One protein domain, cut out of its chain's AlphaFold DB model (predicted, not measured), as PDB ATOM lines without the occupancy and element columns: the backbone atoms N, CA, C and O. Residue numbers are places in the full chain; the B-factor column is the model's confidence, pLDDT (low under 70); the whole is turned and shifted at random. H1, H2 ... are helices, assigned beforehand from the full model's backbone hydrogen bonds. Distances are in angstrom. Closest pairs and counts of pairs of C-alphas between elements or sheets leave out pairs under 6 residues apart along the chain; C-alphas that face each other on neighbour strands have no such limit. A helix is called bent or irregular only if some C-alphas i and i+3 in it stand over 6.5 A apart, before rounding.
ATOM      1  N   PHE A  24     252.177 322.989 127.904       95.00
ATOM      2  CA  PHE A  24     252.299 322.404 129.234       95.00
ATOM      3  C   PHE A  24     253.633 321.682 129.446       95.00
ATOM      4  O   PHE A  24     254.151 320.990 128.565       95.00
ATOM      5  N   SER A  25     254.156 321.792 130.663       96.06
ATOM      6  CA  SER A  25     255.104 320.839 131.240       96.06
ATOM      7  C   SER A  25     254.415 319.513 131.588       96.06
ATOM      8  O   SER A  25     253.192 319.425 131.645       96.06
ATOM      9  N   ILE A  26     255.193 318.464 131.869       94.88
ATOM     10  CA  ILE A  26     254.648 317.139 132.225       94.88
ATOM     11  C   ILE A  26     253.767 317.208 133.486       94.88
ATOM     12  O   ILE A  26     252.724 316.559 133.550       94.88
ATOM     13  N   GLU A  27     254.159 318.005 134.481       96.38
ATOM     14  CA  GLU A  27     253.382 318.164 135.717       96.38
ATOM     15  C   GLU A  27     252.062 318.906 135.462       96.38
ATOM     16  O   GLU A  27     251.017 318.517 135.980       96.38
ATOM     17  N   GLU A  28     252.076 319.921 134.594       97.19
ATOM     18  CA  GLU A  28     250.858 320.623 134.173       97.19
ATOM     19  C   GLU A  28     249.939 319.725 133.343       97.19
ATOM     20  O   GLU A  28     248.727 319.760 133.543       97.19
ATOM     21  N   GLN A  29     250.483 318.877 132.464       96.69
ATOM     22  CA  GLN A  29     249.689 317.887 131.731       96.69
ATOM     23  C   GLN A  29     248.957 316.956 132.703       96.69
ATOM     24  O   GLN A  29     247.748 316.775 132.577       96.69
ATOM     25  N   ARG A  30     249.652 316.419 133.715       95.81
ATOM     26  CA  ARG A  30     249.026 315.580 134.752       95.81
ATOM     27  C   ARG A  30     247.940 316.328 135.512       95.81
ATOM     28  O   ARG A  30     246.864 315.779 135.737       95.81
ATOM     29  N   LEU A  31     248.200 317.579 135.885       96.75
ATOM     30  CA  LEU A  31     247.251 318.399 136.631       96.75
ATOM     31  C   LEU A  31     245.996 318.721 135.808       96.75
ATOM     32  O   LEU A  31     244.879 318.477 136.260       96.75
ATOM     33  N   TYR A  32     246.165 319.268 134.605       97.38
ATOM     34  CA  TYR A  32     245.058 319.795 133.809       97.38
ATOM     35  C   TYR A  32     244.305 318.717 133.024       97.38
ATOM     36  O   TYR A  32     243.101 318.869 132.804       97.38
ATOM     37  N   PHE A  33     244.957 317.613 132.643       97.38
ATOM     38  CA  PHE A  33     244.287 316.489 131.976       97.38
ATOM     39  C   PHE A  33     243.646 315.491 132.945       97.38
ATOM     40  O   PHE A  33     242.870 314.640 132.507       97.38
ATOM     41  N   SER A  34     243.879 315.629 134.254       96.81
ATOM     42  CA  SER A  34     243.143 314.864 135.263       96.81
ATOM     43  C   SER A  34     241.650 315.197 135.226       96.81
ATOM     44  O   SER A  34     241.250 316.367 135.232       96.81
ATOM     45  N   LEU A  35     240.822 314.152 135.207       97.44
ATOM     46  CA  LEU A  35     239.366 314.264 135.203       97.44
ATOM     47  C   LEU A  35     238.796 314.041 136.604       97.44
ATOM     48  O   LEU A  35     239.180 313.091 137.286       97.44
ATOM     49  N   ASN A  36     237.835 314.871 137.006       96.94
ATOM     50  CA  ASN A  36     236.995 314.587 138.172       96.94
ATOM     51  C   ASN A  36     235.860 313.603 137.819       96.94
ATOM     52  O   ASN A  36     235.670 313.244 136.657       96.94
ATOM     53  N   ASP A  37     235.067 313.191 138.811       98.19
ATOM     54  CA  ASP A  37     234.015 312.181 138.627       98.19
ATOM     55  C   ASP A  37     232.955 312.565 137.580       98.19
ATOM     56  O   ASP A  37     232.521 311.722 136.790       98.19
ATOM     57  N   ALA A  38     232.553 313.839 137.534       97.94
ATOM     58  CA  ALA A  38     231.564 314.322 136.571       97.94
ATOM     59  C   ALA A  38     232.130 314.324 135.143       97.94
ATOM     60  O   ALA A  38     231.477 313.879 134.197       97.94
ATOM     61  N   GLU A  39     233.373 314.771 134.986       97.88
ATOM     62  CA  GLU A  39     234.079 314.778 133.703       97.88
ATOM     63  C   GLU A  39     234.349 313.351 133.208       97.88
ATOM     64  O   GLU A  39     234.192 313.057 132.020       97.88
ATOM     65  N   LEU A  40     234.680 312.435 134.122       97.69
ATOM     66  CA  LEU A  40     234.897 311.022 133.834       97.69
ATOM     67  C   LEU A  40     233.609 310.338 133.351       97.69
ATOM     68  O   LEU A  40     233.654 309.501 132.446       97.69
ATOM     69  N   ALA A  41     232.453 310.699 133.916       98.00
ATOM     70  CA  ALA A  41     231.157 310.204 133.453       98.00
ATOM     71  C   ALA A  41     230.891 310.604 131.990       98.00
ATOM     72  O   ALA A  41     230.513 309.757 131.173       98.00
ATOM     73  N   VAL A  42     231.175 311.861 131.628       98.00
ATOM     74  CA  VAL A  42     231.056 312.344 130.242       98.00
ATOM     75  C   VAL A  42     232.060 311.637 129.335       98.00
ATOM     76  O   VAL A  42     231.663 311.093 128.304       98.00
ATOM     77  N   PHE A  43     233.328 311.550 129.744       97.50
ATOM     78  CA  PHE A  43     234.384 310.846 129.013       97.50
ATOM     79  C   PHE A  43     233.985 309.406 128.658       97.50
ATOM     80  O   PHE A  43     234.171 308.958 127.522       97.50
ATOM     81  N   ARG A  44     233.384 308.679 129.608       96.88
ATOM     82  CA  ARG A  44     232.933 307.291 129.411       96.88
ATOM     83  C   ARG A  44     231.776 307.175 128.417       96.88
ATOM     84  O   ARG A  44     231.703 306.165 127.719       96.88
ATOM     85  N   SER A  45     230.924 308.197 128.306       97.38
ATOM     86  CA  SER A  45     229.802 308.216 127.351       97.38
ATOM     87  C   SER A  45     230.243 308.406 125.891       97.38
ATOM     88  O   SER A  45     229.571 307.948 124.966       97.38
ATOM     89  N   ILE A  46     231.410 309.018 125.663       97.75
ATOM     90  CA  ILE A  46     231.981 309.201 124.324       97.75
ATOM     91  C   ILE A  46     232.473 307.847 123.800       97.75
ATOM     92  O   ILE A  46     233.263 307.172 124.453       97.75
ATOM     93  N   ARG A  47     232.039 307.436 122.604       96.25
ATOM     94  CA  ARG A  47     232.368 306.111 122.041       96.25
ATOM     95  C   ARG A  47     233.737 306.043 121.358       96.25
ATOM     96  O   ARG A  47     234.431 305.037 121.471       96.25
ATOM     97  N   LEU A  48     234.119 307.084 120.620       96.81
ATOM     98  CA  LEU A  48     235.359 307.091 119.839       96.81
ATOM     99  C   LEU A  48     236.551 307.491 120.716       96.81
ATOM    100  O   LEU A  48     236.543 308.559 121.326       96.81
ATOM    101  N   ARG A  49     237.609 306.664 120.730       93.75
ATOM    102  CA  ARG A  49     238.829 306.927 121.518       93.75
ATOM    103  C   ARG A  49     239.483 308.257 121.148       93.75
ATOM    104  O   ARG A  49     239.880 308.996 122.037       93.75
ATOM    105  N   ALA A  50     239.537 308.591 119.860       93.88
ATOM    106  CA  ALA A  50     240.065 309.882 119.421       93.88
ATOM    107  C   ALA A  50     239.284 311.048 120.049       93.88
ATOM    108  O   ALA A  50     239.883 311.955 120.615       93.88
ATOM    109  N   HIS A  51     237.949 310.983 120.041       95.62
ATOM    110  CA  HIS A  51     237.104 312.027 120.630       95.62
ATOM    111  C   HIS A  51     237.281 312.127 122.147       95.62
ATOM    112  O   HIS A  51     237.238 313.224 122.685       95.62
ATOM    113  N   ARG A  52     237.529 311.004 122.830       97.00
ATOM    114  CA  ARG A  52     237.890 310.997 124.252       97.00
ATOM    115  C   ARG A  52     239.189 311.759 124.518       97.00
ATOM    116  O   ARG A  52     239.209 312.608 125.397       97.00
ATOM    117  N   CYS A  53     240.242 311.502 123.739       96.69
ATOM    118  CA  CYS A  53     241.511 312.221 123.886       96.69
ATOM    119  C   CYS A  53     241.342 313.724 123.623       96.69
ATOM    120  O   CYS A  53     241.833 314.541 124.395       96.69
ATOM    121  N   TYR A  54     240.593 314.091 122.580       95.62
ATOM    122  CA  TYR A  54     240.277 315.492 122.292       95.62
ATOM    123  C   TYR A  54     239.442 316.153 123.388       95.62
ATOM    124  O   TYR A  54     239.716 317.292 123.744       95.62
ATOM    125  N   PHE A  55     238.455 315.447 123.941       96.69
ATOM    126  CA  PHE A  55     237.656 315.939 125.060       96.69
ATOM    127  C   PHE A  55     238.544 316.302 126.254       96.69
ATOM    128  O   PHE A  55     238.436 317.411 126.771       96.69
ATOM    129  N   VAL A  56     239.463 315.410 126.637       97.38
ATOM    130  CA  VAL A  56     240.418 315.662 127.727       97.38
ATOM    131  C   VAL A  56     241.326 316.848 127.407       97.38
ATOM    132  O   VAL A  56     241.484 317.724 128.251       97.38
ATOM    133  N   ALA A  57     241.882 316.910 126.192       96.38
ATOM    134  CA  ALA A  57     242.779 317.992 125.788       96.38
ATOM    135  C   ALA A  57     242.080 319.358 125.853       96.38
ATOM    136  O   ALA A  57     242.546 320.259 126.543       96.38
ATOM    137  N   ILE A  58     240.920 319.488 125.199       95.25
ATOM    138  CA  ILE A  58     240.146 320.737 125.149       95.25
ATOM    139  C   ILE A  58     239.730 321.172 126.556       95.25
ATOM    140  O   ILE A  58     239.866 322.345 126.904       95.25
ATOM    141  N   LEU A  59     239.257 320.233 127.379       96.06
ATOM    142  CA  LEU A  59     238.855 320.527 128.749       96.06
ATOM    143  C   LEU A  59     240.048 320.953 129.614       96.06
ATOM    144  O   LEU A  59     239.937 321.919 130.364       96.06
ATOM    145  N   GLY A  60     241.192 320.278 129.489       96.44
ATOM    146  CA  GLY A  60     242.418 320.637 130.201       96.44
ATOM    147  C   GLY A  60     242.937 322.017 129.820       96.44
ATOM    148  O   GLY A  60     243.259 322.818 130.697       96.44
ATOM    149  N   TYR A  61     242.928 322.350 128.529       96.06
ATOM    150  CA  TYR A  61     243.285 323.695 128.086       96.06
ATOM    151  C   TYR A  61     242.329 324.753 128.634       96.06
ATOM    152  O   TYR A  61     242.777 325.813 129.062       96.06
ATOM    153  N   PHE A  62     241.028 324.452 128.679       94.75
ATOM    154  CA  PHE A  62     240.038 325.360 129.250       94.75
ATOM    155  C   PHE A  62     240.240 325.566 130.761       94.75
ATOM    156  O   PHE A  62     240.085 326.682 131.252       94.75
ATOM    157  N   LYS A  63     240.648 324.521 131.496       95.19
ATOM    158  CA  LYS A  63     240.989 324.610 132.928       95.19
ATOM    159  C   LYS A  63     242.178 325.538 133.186       95.19
ATOM    160  O   LYS A  63     242.143 326.295 134.151       95.19
ATOM    161  N   SER A  64     243.220 325.488 132.355       94.94
ATOM    162  CA  SER A  64     244.375 326.387 132.503       94.94
ATOM    163  C   SER A  64     244.090 327.794 131.981       94.94
ATOM    164  O   SER A  64     244.580 328.780 132.522       94.94
ATOM    165  N   LYS A  65     243.327 327.880 130.887       91.94
ATOM    166  CA  LYS A  65     243.088 329.100 130.128       91.94
ATOM    167  C   LYS A  65     241.628 329.118 129.658       91.94
ATOM    168  O   LYS A  65     241.318 328.514 128.631       91.94
ATOM    169  N   PRO A  66     240.729 329.810 130.380       91.81
ATOM    170  CA  PRO A  66     239.282 329.737 130.168       91.81
ATOM    171  C   PRO A  66     238.825 330.587 128.971       91.81
ATOM    172  O   PRO A  66     238.003 331.493 129.095       91.81
ATOM    173  N   VAL A  67     239.382 330.308 127.795       88.88
ATOM    174  CA  VAL A  67     239.051 330.939 126.516       88.88
ATOM    175  C   VAL A  67     238.823 329.854 125.471       88.88
ATOM    176  O   VAL A  67     239.377 328.759 125.561       88.88
ATOM    177  N   ILE A  68     237.996 330.144 124.467       84.25
ATOM    178  CA  ILE A  68     237.832 329.239 123.328       84.25
ATOM    179  C   ILE A  68     239.096 329.340 122.480       84.25
ATOM    180  O   ILE A  68     239.455 330.422 122.018       84.25
ATOM    181  N   LEU A  69     239.767 328.209 122.311       86.75
ATOM    182  CA  LEU A  69     241.010 328.113 121.561       86.75
ATOM    183  C   LEU A  69     240.732 327.722 120.117       86.75
ATOM    184  O   LEU A  69     239.838 326.916 119.848       86.75
ATOM    185  N   ASP A  70     241.544 328.254 119.209       83.88
ATOM    186  CA  ASP A  70     241.616 327.755 117.841       83.88
ATOM    187  C   ASP A  70     242.677 326.654 117.789       83.88
ATOM    188  O   ASP A  70     243.864 326.897 118.018       83.88
ATOM    189  N   ILE A  71     242.232 325.413 117.590       85.25
ATOM    190  CA  ILE A  71     243.062 324.227 117.781       85.25
ATOM    191  C   ILE A  71     243.255 323.502 116.453       85.25
ATOM    192  O   ILE A  71     242.332 322.875 115.931       85.25
ATOM    193  N   ALA A  72     244.496 323.468 115.967       88.94
ATOM    194  CA  ALA A  72     244.904 322.562 114.900       88.94
ATOM    195  C   ALA A  72     245.520 321.271 115.467       88.94
ATOM    196  O   ALA A  72     246.268 321.294 116.446       88.94
ATOM    197  N   TYR A  73     245.290 320.128 114.806       88.38
ATOM    198  CA  TYR A  73     245.860 318.833 115.220       88.38
ATOM    199  C   TYR A  73     247.386 318.873 115.393       88.38
ATOM    200  O   TYR A  73     247.922 318.290 116.335       88.38
ATOM    201  N   SER A  74     248.091 319.589 114.513       90.69
ATOM    202  CA  SER A  74     249.550 319.735 114.579       90.69
ATOM    203  C   SER A  74     250.024 320.339 115.904       90.69
ATOM    204  O   SER A  74     251.072 319.931 116.402       90.69
ATOM    205  N   GLN A  75     249.242 321.246 116.496       90.12
ATOM    206  CA  GLN A  75     249.583 321.947 117.735       90.12
ATOM    207  C   GLN A  75     249.370 321.077 118.978       90.12
ATOM    208  O   GLN A  75     250.111 321.215 119.943       90.12
ATOM    209  N   VAL A  76     248.409 320.151 118.940       93.31
ATOM    210  CA  VAL A  76     247.990 319.363 120.118       93.31
ATOM    211  C   VAL A  76     248.398 317.895 120.060       93.31
ATOM    212  O   VAL A  76     248.182 317.145 121.007       93.31
ATOM    213  N   SER A  77     249.020 317.459 118.964       94.00
ATOM    214  CA  SER A  77     249.441 316.068 118.750       94.00
ATOM    215  C   SER A  77     250.260 315.476 119.907       94.00
ATOM    216  O   SER A  77     250.064 314.313 120.261       94.00
ATOM    217  N   LYS A  78     251.139 316.270 120.536       93.94
ATOM    218  CA  LYS A  78     251.947 315.843 121.690       93.94
ATOM    219  C   LYS A  78     251.092 315.559 122.924       93.94
ATOM    220  O   LYS A  78     251.269 314.516 123.548       93.94
ATOM    221  N   ASP A  79     250.150 316.444 123.230       95.88
ATOM    222  CA  ASP A  79     249.231 316.279 124.359       95.88
ATOM    223  C   ASP A  79     248.266 315.123 124.116       95.88
ATOM    224  O   ASP A  79     248.056 314.293 124.994       95.88
ATOM    225  N   LEU A  80     247.749 314.984 122.891       95.75
ATOM    226  CA  LEU A  80     246.928 313.833 122.512       95.75
ATOM    227  C   LEU A  80     247.696 312.517 122.684       95.75
ATOM    228  O   LEU A  80     247.128 311.528 123.145       95.75
ATOM    229  N   MET A  81     248.988 312.499 122.346       95.31
ATOM    230  CA  MET A  81     249.838 311.328 122.542       95.31
ATOM    231  C   MET A  81     250.080 311.042 124.027       95.31
ATOM    232  O   MET A  81     250.052 309.872 124.407       95.31
ATOM    233  N   PHE A  82     250.270 312.071 124.858       95.75
ATOM    234  CA  PHE A  82     250.353 311.939 126.316       95.75
ATOM    235  C   PHE A  82     249.064 311.334 126.887       95.75
ATOM    236  O   PHE A  82     249.101 310.256 127.471       95.75
ATOM    237  N   ILE A  83     247.915 311.950 126.595       96.19
ATOM    238  CA  ILE A  83     246.588 311.515 127.060       96.19
ATOM    239  C   ILE A  83     246.269 310.092 126.597       96.19
ATOM    240  O   ILE A  83     245.611 309.340 127.298       96.19
ATOM    241  N   SER A  84     246.697 309.703 125.393       93.94
ATOM    242  CA  SER A  84     246.414 308.363 124.871       93.94
ATOM    243  C   SER A  84     247.187 307.236 125.564       93.94
ATOM    244  O   SER A  84     246.812 306.073 125.374       93.94
ATOM    245  N   LYS A  85     248.282 307.570 126.262       91.06
ATOM    246  CA  LYS A  85     249.181 306.628 126.944       91.06
ATOM    247  C   LYS A  85     248.818 306.408 128.410       91.06
ATOM    248  O   LYS A  85     249.180 305.352 128.924       91.06
ATOM    249  N   GLU A  86     248.171 307.382 129.045       72.56
ATOM    250  CA  GLU A  86     247.516 307.196 130.347       72.56
ATOM    251  C   GLU A  86     246.227 306.371 130.206       72.56
ATOM    252  O   GLU A  86     245.967 305.551 131.113       72.56
TER     253      GLU A  86
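What this domain is: This is residues 24 to 86 of the 86 residues of the protein "Transposase Tn3" of Alteromonas mediterranea (strain DSM 17117 / CIP 110805 / LMG 28347 / Deep ecotype) (UniProt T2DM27). One long helix, H3, runs through the middle; H1 comes in about at right angles to its later half, H4 crosses its earlier half, and H2 lies loosely beside it on the side away from H4. The printed part has 63 residues, with four named helices in the order H1, H2, H3, H4 and no named strand, and its class is all helix. It is compact, with a radius of gyration of the C-alphas of 11.0 A, and rounded, spanning 25 by 23 by 20 A.

Where its parts are: Find C-alpha 49 at (238.829, 306.927, 121.518); from there H3, residues 49 to 64, runs 23.0 A to C-alpha 64 at (244.375, 326.387, 132.503). Look before it for H2, residues 37 to 45, 12.7 A long, and for H1, residues 26 to 33, 10.4 A long. After it, H4, residues 73 to 85, runs 17.2 A to C-alpha 85 at (249.181, 306.628, 126.944); it is irregular, with C-alphas 75 and 78 7.6 A apart.

How they stand to each other: Start at the hub, H3, which touches the three other helices; the packing is mostly crossed, but only just, with 1 of 3 pairs at a shallow tilt. H1 touches it about perpendicular, at 79 degrees, the closest C-alphas being those of Tyr 32 and Gly 60, 4.5 A apart. With residues 53 to 57 alone H3 touches H4, about perpendicular at 75 degrees; the closest C-alphas, of Cys 53 and Leu 80, are 5.8 A apart. H2 and H3 form a helical hairpin, opposite ways at a shallow tilt of 28 degrees; they only just touch, with 3 pairs of C-alphas within 8 A, through residues 52 to 56 of H3 alone, and the closest, of Phe 43 and Arg 52, are 5.9 A apart. H1 and H4 are close but not clearly touching, with the closest C-alphas, of Phe 33 and Ile 83, 7.4 A apart. H2 is apart from H4 and from H1. In H1, H2 and H3 every O i to N i+4 pair is within hydrogen-bond range; in H4, 7 of 9 are.

The domain as a whole: The two C-alphas farthest apart, of Asp 37 and Ser 74, are 29.6 A apart. The printed part has no cut and no long link: H1 to H2 and H2 to H3 are tight, H3 to H4 is short. The mean pLDDT of the printed part is 94.4, and no printed residue is under 70.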